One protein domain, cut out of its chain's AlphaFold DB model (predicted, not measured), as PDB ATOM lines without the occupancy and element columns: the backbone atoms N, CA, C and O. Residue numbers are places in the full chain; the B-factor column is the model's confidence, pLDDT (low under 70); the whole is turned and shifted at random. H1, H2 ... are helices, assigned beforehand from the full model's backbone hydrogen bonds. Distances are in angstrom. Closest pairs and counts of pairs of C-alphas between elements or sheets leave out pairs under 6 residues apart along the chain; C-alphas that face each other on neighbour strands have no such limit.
ATOM      1  N   GLU A   5     209.399 226.044 294.701       75.06
ATOM      2  CA  GLU A   5     208.944 225.016 293.755       75.06
ATOM      3  C   GLU A   5     209.473 223.622 294.102       75.06
ATOM      4  O   GLU A   5     208.758 222.633 293.971       75.06
ATOM      5  N   GLN A   6     210.722 223.529 294.567       79.62
ATOM      6  CA  GLN A   6     211.298 222.258 295.006       79.62
ATOM      7  C   GLN A   6     210.634 221.782 296.298       79.62
ATOM      8  O   GLN A   6     210.357 220.597 296.425       79.62
ATOM      9  N   TYR A   7     210.334 222.698 297.223       84.00
ATOM     10  CA  TYR A   7     209.566 222.404 298.430       84.00
ATOM     11  C   TYR A   7     208.160 221.881 298.092       84.00
ATOM     12  O   TYR A   7     207.777 220.812 298.562       84.00
ATOM     13  N   ARG A   8     207.433 222.558 297.195       84.56
ATOM     14  CA  ARG A   8     206.100 222.124 296.744       84.56
ATOM     15  C   ARG A   8     206.123 220.744 296.091       84.56
ATOM     16  O   ARG A   8     205.304 219.904 296.444       84.56
ATOM     17  N   LYS A   9     207.108 220.464 295.232       85.06
ATOM     18  CA  LYS A   9     207.276 219.127 294.633       85.06
ATOM     19  C   LYS A   9     207.615 218.041 295.656       85.06
ATOM     20  O   LYS A   9     207.208 216.900 295.479       85.06
ATOM     21  N   ILE A  10     208.343 218.365 296.731       86.88
ATOM     22  CA  ILE A  10     208.573 217.412 297.831       86.88
ATOM     23  C   ILE A  10     207.249 217.067 298.522       86.88
ATOM     24  O   ILE A  10     206.998 215.888 298.762       86.88
ATOM     25  N   GLN A  11     206.399 218.062 298.801       87.06
ATOM     26  CA  GLN A  11     205.086 217.839 299.422       87.06
ATOM     27  C   GLN A  11     204.128 217.079 298.494       87.06
ATOM     28  O   GLN A  11     203.429 216.173 298.940       87.06
ATOM     29  N   GLU A  12     204.154 217.370 297.193       86.81
ATOM     30  CA  GLU A  12     203.397 216.634 296.174       86.81
ATOM     31  C   GLU A  12     203.827 215.160 296.112       86.81
ATOM     32  O   GLU A  12     202.997 214.256 296.184       86.81
ATOM     33  N   TYR A  13     205.135 214.886 296.068       87.56
ATOM     34  CA  TYR A  13     205.649 213.514 296.068       87.56
ATOM     35  C   TYR A  13     205.402 212.781 297.389       87.56
ATOM     36  O   TYR A  13     205.209 211.564 297.382       87.56
ATOM     37  N   LYS A  14     205.348 213.503 298.511       86.81
ATOM     38  CA  LYS A  14     204.901 212.957 299.795       86.81
ATOM     39  C   LYS A  14     203.422 212.565 299.750       86.81
ATOM     40  O   LYS A  14     203.093 211.461 300.173       86.81
ATOM     41  N   ALA A  15     202.554 213.422 299.212       85.06
ATOM     42  CA  ALA A  15     201.124 213.144 299.067       85.06
ATOM     43  C   ALA A  15     200.850 211.958 298.123       85.06
ATOM     44  O   ALA A  15     199.951 211.163 298.371       85.06
ATOM     45  N   LEU A  16     201.683 211.789 297.093       85.94
ATOM     46  CA  LEU A  16     201.661 210.646 296.172       85.94
ATOM     47  C   LEU A  16     202.276 209.356 296.760       85.94
ATOM     48  O   LEU A  16     202.361 208.346 296.064       85.94
ATOM     49  N   GLY A  17     202.733 209.367 298.018       85.25
ATOM     50  CA  GLY A  17     203.247 208.182 298.714       85.25
ATOM     51  C   GLY A  17     204.643 207.720 298.275       85.25
ATOM     52  O   GLY A  17     205.029 206.579 298.531       85.25
ATOM     53  N   LEU A  18     205.426 208.572 297.605       85.88
ATOM     54  CA  LEU A  18     206.781 208.221 297.173       85.88
ATOM     55  C   LEU A  18     207.752 208.157 298.361       85.88
ATOM     56  O   LEU A  18     207.721 208.976 299.278       85.88
ATOM     57  N   ALA A  19     208.692 207.211 298.310       87.12
ATOM     58  CA  ALA A  19     209.775 207.136 299.287       87.12
ATOM     59  C   ALA A  19     210.734 208.333 299.145       87.12
ATOM     60  O   ALA A  19     211.138 208.689 298.035       87.12
ATOM     61  N   GLN A  20     211.195 208.885 300.271       87.06
ATOM     62  CA  GLN A  20     212.120 210.030 300.324       87.06
ATOM     63  C   GLN A  20     213.383 209.847 299.459       87.06
ATOM     64  O   GLN A  20     213.873 210.793 298.846       87.06
ATOM     65  N   THR A  21     213.901 208.619 299.365       85.25
ATOM     66  CA  THR A  21     215.067 208.271 298.537       85.25
ATOM     67  C   THR A  21     214.783 208.381 297.036       85.25
ATOM     68  O   THR A  21     215.651 208.822 296.280       85.25
ATOM     69  N   LYS A  22     213.566 208.035 296.593       84.69
ATOM     70  CA  LYS A  22     213.119 208.228 295.205       84.69
ATOM     71  C   LYS A  22     212.877 209.708 294.913       84.69
ATOM     72  O   LYS A  22     213.316 210.183 293.870       84.69
ATOM     73  N   THR A  23     212.295 210.445 295.857       85.62
ATOM     74  CA  THR A  23     212.095 211.900 295.760       85.62
ATOM     75  C   THR A  23     213.417 212.657 295.613       85.62
ATOM     76  O   THR A  23     213.540 213.519 294.747       85.62
ATOM     77  N   ALA A  24     214.443 212.286 296.387       85.94
ATOM     78  CA  ALA A  24     215.782 212.871 296.284       85.94
ATOM     79  C   ALA A  24     216.401 212.668 294.891       85.94
ATOM     80  O   ALA A  24     216.904 213.618 294.289       85.94
ATOM     81  N   LYS A  25     216.300 211.446 294.344       84.31
ATOM     82  CA  LYS A  25     216.783 211.126 292.990       84.31
ATOM     83  C   LYS A  25     215.995 211.860 291.900       84.31
ATOM     84  O   LYS A  25     216.614 212.399 290.991       84.31
ATOM     85  N   ALA A  26     214.666 211.911 292.003       82.94
ATOM     86  CA  ALA A  26     213.801 212.549 291.009       82.94
ATOM     87  C   ALA A  26     214.004 214.071 290.932       82.94
ATOM     88  O   ALA A  26     213.969 214.651 289.850       82.94
ATOM     89  N   LEU A  27     214.249 214.718 292.075       80.62
ATOM     90  CA  LEU A  27     214.451 216.166 292.161       80.62
ATOM     91  C   LEU A  27     215.924 216.593 292.050       80.62
ATOM     92  O   LEU A  27     216.205 217.791 292.021       80.62
ATOM     93  N   GLY A  28     216.864 215.642 292.004       79.62
ATOM     94  CA  GLY A  28     218.300 215.925 291.942       79.62
ATOM     95  C   GLY A  28     218.841 216.650 293.181       79.62
ATOM     96  O   GLY A  28     219.804 217.409 293.079       79.62
ATOM     97  N   ILE A  29     218.217 216.452 294.347       82.75
ATOM     98  CA  ILE A  29     218.599 217.086 295.619       82.75
ATOM     99  C   ILE A  29     219.053 216.041 296.638       82.75
ATOM    100  O   ILE A  29     218.744 214.857 296.528       82.75
ATOM    101  N   THR A  30     219.812 216.467 297.651       83.19
ATOM    102  CA  THR A  30     220.341 215.540 298.658       83.19
ATOM    103  C   THR A  30     219.222 214.946 299.512       83.19
ATOM    104  O   THR A  30     218.264 215.636 299.867       83.19
ATOM    105  N   TYR A  31     219.383 213.683 299.918       84.88
ATOM    106  CA  TYR A  31     218.461 213.018 300.846       84.88
ATOM    107  C   TYR A  31     218.269 213.824 302.139       84.88
ATOM    108  O   TYR A  31     217.146 214.000 302.591       84.88
ATOM    109  N   SER A  32     219.347 214.408 302.673       80.62
ATOM    110  CA  SER A  32     219.302 215.293 303.843       80.62
ATOM    111  C   SER A  32     218.400 216.516 303.647       80.62
ATOM    112  O   SER A  32     217.712 216.923 304.578       80.62
ATOM    113  N   SER A  33     218.361 217.082 302.436       79.75
ATOM    114  CA  SER A  33     217.468 218.197 302.117       79.75
ATOM    115  C   SER A  33     216.020 217.718 302.056       79.75
ATOM    116  O   SER A  33     215.160 218.326 302.681       79.75
ATOM    117  N   VAL A  34     215.748 216.593 301.383       83.50
ATOM    118  CA  VAL A  34     214.396 216.006 301.345       83.50
ATOM    119  C   VAL A  34     213.903 215.683 302.749       83.50
ATOM    120  O   VAL A  34     212.810 216.100 303.107       83.50
ATOM    121  N   SER A  35     214.719 215.016 303.564       85.81
ATOM    122  CA  SER A  35     214.381 214.648 304.939       85.81
ATOM    123  C   SER A  35     214.107 215.870 305.817       85.81
ATOM    124  O   SER A  35     213.166 215.832 306.604       85.81
ATOM    125  N   LYS A  36     214.887 216.952 305.674       82.06
ATOM    126  CA  LYS A  36     214.673 218.203 306.417       82.06
ATOM    127  C   LYS A  36     213.314 218.831 306.092       82.06
ATOM    128  O   LYS A  36     212.626 219.288 306.996       82.06
ATOM    129  N   TYR A  37     212.937 218.858 304.815       83.69
ATOM    130  CA  TYR A  37     211.717 219.524 304.351       83.69
ATOM    131  C   TYR A  37     210.490 218.598 304.282       83.69
ATOM    132  O   TYR A  37     209.390 219.081 304.049       83.69
ATOM    133  N   TRP A  38     210.643 217.288 304.519       84.50
ATOM    134  CA  TRP A  38     209.565 216.294 304.388       84.50
ATOM    135  C   TRP A  38     208.396 216.536 305.344       84.50
ATOM    136  O   TRP A  38     207.243 216.341 304.976       84.50
ATOM    137  N   ASN A  39     208.687 216.936 306.582       84.38
ATOM    138  CA  ASN A  39     207.685 217.172 307.628       84.38
ATOM    139  C   ASN A  39     207.564 218.648 308.019       84.38
ATOM    140  O   ASN A  39     206.842 218.962 308.955       84.38
ATOM    141  N   MET A  40     208.264 219.537 307.315       84.38
ATOM    142  CA  MET A  40     208.149 220.975 307.530       84.38
ATOM    143  C   MET A  40     206.805 221.449 306.970       84.38
ATOM    144  O   MET A  40     206.440 221.035 305.868       84.38
ATOM    145  N   SER A  41     206.070 222.261 307.732       83.81
ATOM    146  CA  SER A  41     204.824 222.876 307.270       83.81
ATOM    147  C   SER A  41     205.110 224.027 306.295       83.81
ATOM    148  O   SER A  41     206.234 224.532 306.225       83.81
ATOM    149  N   GLU A  42     204.114 224.445 305.502       79.81
ATOM    150  CA  GLU A  42     204.285 225.593 304.592       79.81
ATOM    151  C   GLU A  42     204.531 226.899 305.366       79.81
ATOM    152  O   GLU A  42     205.325 227.725 304.916       79.81
ATOM    153  N   GLU A  43     203.950 227.034 306.562       77.88
ATOM    154  CA  GLU A  43     204.163 228.159 307.480       77.88
ATOM    155  C   GLU A  43     205.587 228.168 308.058       77.88
ATOM    156  O   GLU A  43     206.265 229.194 308.006       77.88
ATOM    157  N   ASP A  44     206.100 227.017 308.507       79.56
ATOM    158  CA  ASP A  44     207.477 226.894 309.012       79.56
ATOM    159  C   ASP A  44     208.511 227.127 307.905       79.56
ATOM    160  O   ASP A  44     209.539 227.778 308.116       79.56
ATOM    161  N   TYR A  45     208.236 226.622 306.697       80.38
ATOM    162  CA  TYR A  45     209.068 226.882 305.526       80.38
ATOM    163  C   TYR A  45     209.084 228.377 305.187       80.38
ATOM    164  O   TYR A  45     210.153 228.927 304.909       80.38
ATOM    165  N   ALA A  46     207.923 229.041 305.230       74.00
ATOM    166  CA  ALA A  46     207.809 230.476 305.004       74.00
ATOM    167  C   ALA A  46     208.583 231.271 306.065       74.00
ATOM    168  O   ALA A  46     209.390 232.116 305.688       74.00
ATOM    169  N   MET A  47     208.443 230.940 307.352       73.62
ATOM    170  CA  MET A  47     209.188 231.578 308.444       73.62
ATOM    171  C   MET A  47     210.703 231.383 308.325       73.62
ATOM    172  O   MET A  47     211.465 232.335 308.509       73.62
ATOM    173  N   GLU A  48     211.180 230.173 308.010       70.81
ATOM    174  CA  GLU A  48     212.618 229.924 307.847       70.81
ATOM    175  C   GLU A  48     213.158 230.664 306.612       70.81
ATOM    176  O   GLU A  48     214.251 231.242 306.663       70.81
ATOM    177  N   ALA A  49     212.376 230.719 305.526       64.75
ATOM    178  CA  ALA A  49     212.685 231.504 304.333       64.75
ATOM    179  C   ALA A  49     212.719 233.011 304.608       64.75
ATOM    180  O   ALA A  49     213.594 233.704 304.081       64.75
ATOM    181  N   GLU A  50     211.826 233.509 305.459       64.81
ATOM    182  CA  GLU A  50     211.808 234.896 305.909       64.81
ATOM    183  C   GLU A  50     213.036 235.213 306.767       64.81
ATOM    184  O   GLU A  50     213.731 236.192 306.505       64.81
ATOM    185  N   LYS A  51     213.408 234.333 307.703       65.06
ATOM    186  CA  LYS A  51     214.626 234.463 308.522       65.06
ATOM    187  C   LYS A  51     215.905 234.511 307.677       65.06
ATOM    188  O   LYS A  51     216.761 235.368 307.906       65.06
ATOM    189  N   GLU A  52     216.038 233.634 306.673       61.97
ATOM    190  CA  GLU A  52     217.161 233.684 305.718       61.97
ATOM    191  C   GLU A  52     217.147 234.976 304.874       61.97
ATOM    192  O   GLU A  52     218.212 235.465 304.484       61.97
ATOM    193  N   ARG A  53     215.966 235.540 304.584       58.53
ATOM    194  CA  ARG A  53     215.806 236.798 303.840       58.53
ATOM    195  C   ARG A  53     216.229 238.009 304.677       58.53
ATOM    196  O   ARG A  53     217.007 238.819 304.177       58.53
ATOM    197  N   TYR A  54     215.813 238.086 305.943       59.62
ATOM    198  CA  TYR A  54     216.198 239.153 306.879       59.62
ATOM    199  C   TYR A  54     217.711 239.211 307.126       59.62
ATOM    200  O   TYR A  54     218.284 240.295 307.180       59.62
ATOM    201  N   HIS A  55     218.388 238.057 307.183       68.12
ATOM    202  CA  HIS A  55     219.847 238.008 307.327       68.12
ATOM    203  C   HIS A  55     220.584 238.737 306.187       68.12
ATOM    204  O   HIS A  55     221.602 239.382 306.421       68.12
ATOM    205  N   MET A  56     220.086 238.650 304.947       72.69
ATOM    206  CA  MET A  56     220.681 239.343 303.795       72.69
ATOM    207  C   MET A  56     220.225 240.799 303.664       72.69
ATOM    208  O   MET A  56     220.968 241.619 303.118       72.69
ATOM    209  N   ASP A  57     219.037 241.127 304.173       73.88
ATOM    210  CA  ASP A  57     218.483 242.481 304.110       73.88
ATOM    211  C   ASP A  57     219.289 243.476 304.969       73.88
ATOM    212  O   ASP A  57     219.439 244.633 304.580       73.88
ATOM    213  N   ASN A  58     219.946 243.008 306.039       78.75
ATOM    214  CA  ASN A  58     220.918 243.798 306.814       78.75
ATOM    215  C   ASN A  58     222.055 244.381 305.952       78.75
ATOM    216  O   ASN A  58     222.625 245.419 306.277       78.75
ATOM    217  N   TYR A  59     222.367 243.739 304.823       79.25
ATOM    218  CA  TYR A  59     223.418 244.150 303.889       79.25
ATOM    219  C   TYR A  59     222.863 244.760 302.596       79.25
ATOM    220  O   TYR A  59     223.616 245.080 301.671       79.25
ATOM    221  N   ARG A  60     221.539 244.932 302.509       81.00
ATOM    222  CA  ARG A  60     220.834 245.446 301.330       81.00
ATOM    223  C   ARG A  60     221.368 246.800 300.893       81.00
ATOM    224  O   ARG A  60     221.634 246.989 299.710       81.00
ATOM    225  N   GLN A  61     221.538 247.719 301.840       77.88
ATOM    226  CA  GLN A  61     221.988 249.078 301.553       77.88
ATOM    227  C   GLN A  61     223.385 249.081 300.916       77.88
ATOM    228  O   GLN A  61     223.575 249.684 299.862       77.88
ATOM    229  N   TYR A  62     224.322 248.310 301.478       76.50
ATOM    230  CA  TYR A  62     225.678 248.153 300.942       76.50
ATOM    231  C   TYR A  62     225.674 247.599 299.507       76.50
ATOM    232  O   TYR A  62     226.383 248.097 298.630       76.50
ATOM    233  N   ILE A  63     224.841 246.588 299.239       78.19
ATOM    234  CA  ILE A  63     224.697 245.992 297.904       78.19
ATOM    235  C   ILE A  63     224.094 247.000 296.913       78.19
ATOM    236  O   ILE A  63     224.576 247.121 295.785       78.19
ATOM    237  N   LEU A  64     223.063 247.743 297.324       76.62
ATOM    238  CA  LEU A  64     222.408 248.745 296.484       76.62
ATOM    239  C   LEU A  64     223.325 249.928 296.167       76.62
ATOM    240  O   LEU A  64     223.286 250.424 295.048       76.62
ATOM    241  N   GLU A  65     224.178 250.364 297.091       68.75
ATOM    242  CA  GLU A  65     225.175 251.408 296.820       68.75
ATOM    243  C   GLU A  65     226.176 250.971 295.743       68.75
ATOM    244  O   GLU A  65     226.463 251.729 294.815       68.75
ATOM    245  N   HIS A  66     226.615 249.711 295.776       63.75
ATOM    246  CA  HIS A  66     227.468 249.141 294.731       63.75
ATOM    247  C   HIS A  66     226.751 249.019 293.379       63.75
ATOM    248  O   HIS A  66     227.343 249.322 292.341       63.75
ATOM    249  N   LEU A  67     225.471 248.631 293.380       64.19
ATOM    250  CA  LEU A  67     224.645 248.554 292.169       64.19
ATOM    251  C   LEU A  67     224.287 249.934 291.597       64.19
ATOM    252  O   LEU A  67     224.209 250.077 290.381       64.19
ATOM    253  N   LYS A  68     224.126 250.965 292.436       66.31
ATOM    254  CA  LYS A  68     223.946 252.360 291.993       66.31
ATOM    255  C   LYS A  68     225.184 252.877 291.266       66.31
ATOM    256  O   LYS A  68     225.056 253.556 290.254       66.31
ATOM    257  N   ILE A  69     226.376 252.540 291.765       52.81
ATOM    258  CA  ILE A  69     227.651 252.939 291.153       52.81
ATOM    259  C   ILE A  69     227.906 252.166 289.851       52.81
ATOM    260  O   ILE A  69     228.382 252.750 288.877       52.81
ATOM    261  N   CYS A  70     227.602 250.864 289.820       53.91
ATOM    262  CA  CYS A  70     227.749 250.027 288.631       53.91
ATOM    263  C   CYS A  70     226.570 249.041 288.486       53.91
ATOM    264  O   CYS A  70     226.641 247.905 288.968       53.91
ATOM    265  N   PRO A  71     225.507 249.427 287.754       59.88
ATOM    266  CA  PRO A  71     224.316 248.595 287.532       59.88
ATOM    267  C   PRO A  71     224.604 247.206 286.940       59.88
ATOM    268  O   PRO A  71     223.896 246.237 287.209       59.88
ATOM    269  N   GLN A  72     225.672 247.113 286.143       57.16
ATOM    270  CA  GLN A  72     226.050 245.950 285.334       57.16
ATOM    271  C   GLN A  72     227.005 244.980 286.058       57.16
ATOM    272  O   GLN A  72     227.394 243.960 285.486       57.16
ATOM    273  N   MET A  73     227.430 245.310 287.286       60.06
ATOM    274  CA  MET A  73     228.418 244.538 288.048       60.06
ATOM    275  C   MET A  73     227.958 243.088 288.212       60.06
ATOM    276  O   MET A  73     226.779 242.842 288.431       60.06
ATOM    277  N   ARG A  74     228.850 242.096 288.132       60.31
ATOM    278  CA  ARG A  74     228.443 240.691 288.329       60.31
ATOM    279  C   ARG A  74     228.166 240.375 289.794       60.31
ATOM    280  O   ARG A  74     228.901 240.809 290.675       60.31
ATOM    281  N   ASP A  75     227.196 239.497 290.040       68.88
ATOM    282  CA  ASP A  75     226.821 239.071 291.396       68.88
ATOM    283  C   ASP A  75     228.008 238.459 292.156       68.88
ATOM    284  O   ASP A  75     228.188 238.715 293.340       68.88
ATOM    285  N   THR A  76     228.891 237.729 291.466       64.44
ATOM    286  CA  THR A  76     230.122 237.183 292.065       64.44
ATOM    287  C   THR A  76     231.043 238.273 292.620       64.44
ATOM    288  O   THR A  76     231.684 238.047 293.639       64.44
ATOM    289  N   ASN A  77     231.097 239.447 291.988       60.62
ATOM    290  CA  ASN A  77     231.939 240.558 292.437       60.62
ATOM    291  C   ASN A  77     231.330 241.246 293.662       60.62
ATOM    292  O   ASN A  77     232.046 241.589 294.596       60.62
ATOM    293  N   ILE A  78     230.002 241.390 293.682       71.38
ATOM    294  CA  ILE A  78     229.265 241.932 294.830       71.38
ATOM    295  C   ILE A  78     229.429 241.007 296.040       71.38
ATOM    296  O   ILE A  78     229.658 241.491 297.141       71.38
ATOM    297  N   TYR A  79     229.402 239.686 295.833       72.38
ATOM    298  CA  TYR A  79     229.686 238.713 296.890       72.38
ATOM    299  C   TYR A  79     231.093 238.882 297.469       72.38
ATOM    300  O   TYR A  79     231.255 238.893 298.684       72.38
ATOM    301  N   ILE A  80     232.108 239.021 296.606       64.50
ATOM    302  CA  ILE A  80     233.503 239.197 297.038       64.50
ATOM    303  C   ILE A  80     233.640 240.475 297.867       64.50
ATOM    304  O   ILE A  80     234.150 240.416 298.977       64.50
ATOM    305  N   LYS A  81     233.107 241.598 297.377       67.19
ATOM    306  CA  LYS A  81     233.135 242.885 298.087       67.19
ATOM    307  C   LYS A  81     232.413 242.828 299.431       67.19
ATOM    308  O   LYS A  81     232.901 243.371 300.413       67.19
ATOM    309  N   LEU A  82     231.281 242.129 299.480       74.56
ATOM    310  CA  LEU A  82     230.519 241.937 300.705       74.56
ATOM    311  C   LEU A  82     231.317 241.145 301.755       74.56
ATOM    312  O   LEU A  82     231.324 241.524 302.918       74.56
ATOM    313  N   VAL A  83     232.023 240.087 301.350       75.81
ATOM    314  CA  VAL A  83     232.869 239.290 302.259       75.81
ATOM    315  C   VAL A  83     234.151 240.036 302.652       75.81
ATOM    316  O   VAL A  83     234.595 239.919 303.787       75.81
ATOM    317  N   GLU A  84     234.738 240.829 301.749       66.00
ATOM    318  CA  GLU A  84     235.894 241.682 302.066       66.00
ATOM    319  C   GLU A  84     235.543 242.779 303.082       66.00
ATOM    320  O   GLU A  84     236.340 243.063 303.972       66.00
ATOM    321  N   ALA A  85     234.360 243.388 302.962       69.69
ATOM    322  CA  ALA A  85     233.898 244.432 303.873       69.69
ATOM    323  C   ALA A  85     233.369 243.884 305.208       69.69
ATOM    324  O   ALA A  85     233.452 244.575 306.220       69.69
ATOM    325  N   PHE A  86     232.850 242.652 305.218       80.62
ATOM    326  CA  PHE A  86     232.306 241.992 306.406       80.62
ATOM    327  C   PHE A  86     232.907 240.582 306.563       80.62
ATOM    328  O   PHE A  86     232.262 239.596 306.193       80.62
ATOM    329  N   PRO A  87     234.131 240.460 307.117       72.31
ATOM    330  CA  PRO A  87     234.827 239.176 307.258       72.31
ATOM    331  C   PRO A  87     234.077 238.135 308.105       72.31
ATOM    332  O   PRO A  87     234.228 236.936 307.875       72.31
ATOM    333  N   ASP A  88     233.230 238.584 309.036       75.44
ATOM    334  CA  ASP A  88     232.429 237.724 309.921       75.44
ATOM    335  C   ASP A  88     231.150 237.179 309.254       75.44
ATOM    336  O   ASP A  88     230.396 236.405 309.849       75.44
ATOM    337  N   LEU A  89     230.877 237.564 308.001       77.25
ATOM    338  CA  LEU A  89     229.668 237.176 307.285       77.25
ATOM    339  C   LEU A  89     229.677 235.692 306.885       77.25
ATOM    340  O   LEU A  89     230.318 235.284 305.914       77.25
ATOM    341  N   GLN A  90     228.855 234.884 307.554       71.62
ATOM    342  CA  GLN A  90     228.677 233.461 307.244       71.62
ATOM    343  C   GLN A  90     227.461 233.225 306.336       71.62
ATOM    344  O   GLN A  90     226.388 232.821 306.781       71.62
ATOM    345  N   VAL A  91     227.621 233.457 305.027       73.75
ATOM    346  CA  VAL A  91     226.547 233.248 304.036       73.75
ATOM    347  C   VAL A  91     226.937 232.225 302.976       73.75
ATOM    348  O   VAL A  91     227.935 232.359 302.262       73.75
ATOM    349  N   LYS A  92     226.072 231.219 302.793       74.62
ATOM    350  CA  LYS A  92     226.183 230.256 301.689       74.62
ATOM    351  C   LYS A  92     225.992 230.973 300.349       74.62
ATOM    352  O   LYS A  92     224.986 231.646 300.135       74.62
ATOM    353  N   ARG A  93     226.903 230.740 299.396       68.94
ATOM    354  CA  ARG A  93     226.881 231.362 298.055       68.94
ATOM    355  C   ARG A  93     225.526 231.256 297.348       68.94
ATOM    356  O   ARG A  93     225.063 232.229 296.771       68.94
ATOM    357  N   ALA A  94     224.871 230.097 297.423       71.12
ATOM    358  CA  ALA A  94     223.558 229.890 296.807       71.12
ATOM    359  C   ALA A  94     222.480 230.845 297.358       71.12
ATOM    360  O   ALA A  94     221.681 231.372 296.587       71.12
ATOM    361  N   THR A  95     222.493 231.107 298.669       74.31
ATOM    362  CA  THR A  95     221.585 232.055 299.332       74.31
ATOM    363  C   THR A  95     221.837 233.480 298.839       74.31
ATOM    364  O   THR A  95     220.889 234.175 298.478       74.31
ATOM    365  N   PHE A  96     223.107 233.879 298.719       82.06
ATOM    366  CA  PHE A  96     223.484 235.182 298.171       82.06
ATOM    367  C   PHE A  96     223.028 235.362 296.712       82.06
ATOM    368  O   PHE A  96     222.389 236.360 296.391       82.06
ATOM    369  N   TYR A  97     223.302 234.401 295.822       78.12
ATOM    370  CA  TYR A  97     222.917 234.526 294.408       78.12
ATOM    371  C   TYR A  97     221.395 234.542 294.218       78.12
ATOM    372  O   TYR A  97     220.890 235.263 293.359       78.12
ATOM    373  N   ARG A  98     220.649 233.796 295.044       75.75
ATOM    374  CA  ARG A  98     219.180 233.841 295.060       75.75
ATOM    375  C   ARG A  98     218.665 235.214 295.495       75.75
ATOM    376  O   ARG A  98     217.768 235.751 294.853       75.75
ATOM    377  N   TYR A  99     219.255 235.783 296.546       81.44
ATOM    378  CA  TYR A  99     218.930 237.126 297.023       81.44
ATOM    379  C   TYR A  99     219.243 238.199 295.968       81.44
ATOM    380  O   TYR A  99     218.393 239.030 295.671       81.44
ATOM    381  N   MET A 100     220.412 238.129 295.324       79.50
ATOM    382  CA  MET A 100     220.807 239.047 294.248       79.50
ATOM    383  C   MET A 100     219.876 238.993 293.039       79.50
ATOM    384  O   MET A 100     219.550 240.040 292.484       79.50
ATOM    385  N   LYS A 101     219.423 237.796 292.645       79.00
ATOM    386  CA  LYS A 101     218.447 237.638 291.561       79.00
ATOM    387  C   LYS A 101     217.154 238.401 291.877       79.00
ATOM    388  O   LYS A 101     216.748 239.243 291.081       79.00
ATOM    389  N   ALA A 102     216.580 238.173 293.060       79.31
ATOM    390  CA  ALA A 102     215.370 238.863 293.507       79.31
ATOM    391  C   ALA A 102     215.579 240.386 293.628       79.31
ATOM    392  O   ALA A 102     214.720 241.168 293.228       79.31
ATOM    393  N   LEU A 103     216.740 240.819 294.130       81.31
ATOM    394  CA  LEU A 103     217.080 242.235 294.271       81.31
ATOM    395  C   LEU A 103     217.190 242.939 292.907       81.31
ATOM    396  O   LEU A 103     216.709 244.057 292.746       81.31
ATOM    397  N   ARG A 104     217.797 242.297 291.903       76.44
ATOM    398  CA  ARG A 104     217.910 242.864 290.550       76.44
ATOM    399  C   ARG A 104     216.582 242.916 289.814       76.44
ATOM    400  O   ARG A 104     216.340 243.898 289.122       76.44
ATOM    401  N   GLU A 105     215.744 241.894 289.975       79.25
ATOM    402  CA  GLU A 105     214.378 241.878 289.441       79.25
ATOM    403  C   GLU A 105     213.531 242.995 290.072       79.25
ATOM    404  O   GLU A 105     212.820 243.694 289.359       79.25
ATOM    405  N   GLN A 106     213.677 243.236 291.382       79.44
ATOM    406  CA  GLN A 106     212.961 244.297 292.098       79.44
ATOM    407  C   GLN A 106     213.397 245.717 291.693       79.44
ATOM    408  O   GLN A 106     212.562 246.616 291.642       79.44
ATOM    409  N   HIS A 107     214.691 245.939 291.443       73.25
ATOM    410  CA  HIS A 107     215.257 247.275 291.175       73.25
ATOM    411  C   HIS A 107     215.603 247.529 289.698       73.25
ATOM    412  O   HIS A 107     216.162 248.571 289.368       73.25
ATOM    413  N   GLY A 108     215.284 246.593 288.798       68.62
ATOM    414  CA  GLY A 108     215.453 246.763 287.351       68.62
ATOM    415  C   GLY A 108     216.908 246.806 286.862       68.62
ATOM    416  O   GLY A 108     217.199 247.456 285.860       68.62
TER     417      GLY A 108
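What this domain is: This is residues 5 to 108 of the 490 residues of the protein "Acyl-CoA dehydrogenases" of Pelotomaculum thermopropionicum (strain DSM 13744 / JCM 10971 / SI) (UniProt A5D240). Two small lobes of helices are joined by one long helix, H4, which makes a bridge between them: H1, H2 and H3 form one lobe, and H5, H6 and H7 form the other. The far part of the bridge, residues 52 to 56 of H4, packs on H7, while residues 46 to 51 stand free between the lobes. The printed part has 104 residues with seven named helices, H1 to H7 in that order along the chain, and no named strand; the class is all helix. The whole is loose, with a radius of gyration of the C-alphas of 16.9 A, and elongated, spanning 51 by 28 by 23 A.

Where its parts are: The longest helix is H4, residues 42 to 57, which runs 22.1 A from C-alpha 42 at (204.285, 225.593, 304.592) to C-alpha 57 at (218.483, 242.481, 304.110). Before it along the chain come H1, residues 5 to 15, which is 15.2 A long and begins with C-alpha 5 at (208.944, 225.016, 293.755), then H2, residues 20 to 27, and H3, residues 31 to 38, of eight residues each. After it come H5, residues 60 to 69, 14.4 A long, and H6, residues 75 to 85, 15.3 A long. The last is H7, residues 93 to 107, which is 20.9 A long and ends with C-alpha 107 at (215.257, 247.275, 291.175).

How they stand to each other: H4 touches H7 with residues 52 to 56 alone, and H7 touches H4 with residues 95 to 99 alone. The closest C-alphas of the two are those of Met 56 and Tyr 99, 7.3 A apart, and their lines are about perpendicular, at 81 degrees. H4 and H5 meet only through their link. H6 touches H7, with the C-alphas of Asp 75 and Met 100 closest at 6.7 A; they run opposite ways at a steep tilt of 69 degrees, only just short of about perpendicular. H5 touches H6 at a steep tilt of 62 degrees, opposite ways, with the C-alphas of Ile 63 and Ile 78 closest at 6.8 A. H5 and H7 are near each other, with 10 pairs of C-alphas within 10 A. At the other end of H4, H3 is close but not clearly touching, with the C-alphas of Tyr 37 and Tyr 45 closest at 7.9 A. H1 and H4 are only just apart, at 8.4 A. H2 and H3 touch about perpendicular, at 79 degrees, with the C-alphas of Ala 24 and Tyr 31 closest at 5.3 A. H1 touches H3, also about perpendicular at 76 degrees, with the C-alphas of Ile 10 and Trp 38 closest at 6.7 A. H1 and H2 form a helical hairpin: they touch and run opposite ways at a steep tilt of 40 degrees, with the C-alphas of Tyr 13 and Thr 23 closest at 6.7 A. H1, H2 and H3 are apart from H5, H6 and H7. In H1, H2, H3, H5, H6 and H7 every O i to N i+4 pair is within hydrogen-bond range; in H4, 11 of 12 are.

The domain as a whole: The two C-alphas farthest apart are those of Gly 17 and Ile 69, at 51.5 A, and the C-alphas of Glu 5 and Gly 108, the first and last printed, are 23.6 A apart. The printed part has no cut. No link is long: the links from H1 through to H6 are tight, and the link from H6 to H7, with 7 residues, is short. The mean pLDDT of the printed part is 76.0. It is under 70 in 26 residues, among them residues 49 to 55 in H4 and residues 65 to 77, which include the link from H5 to H6.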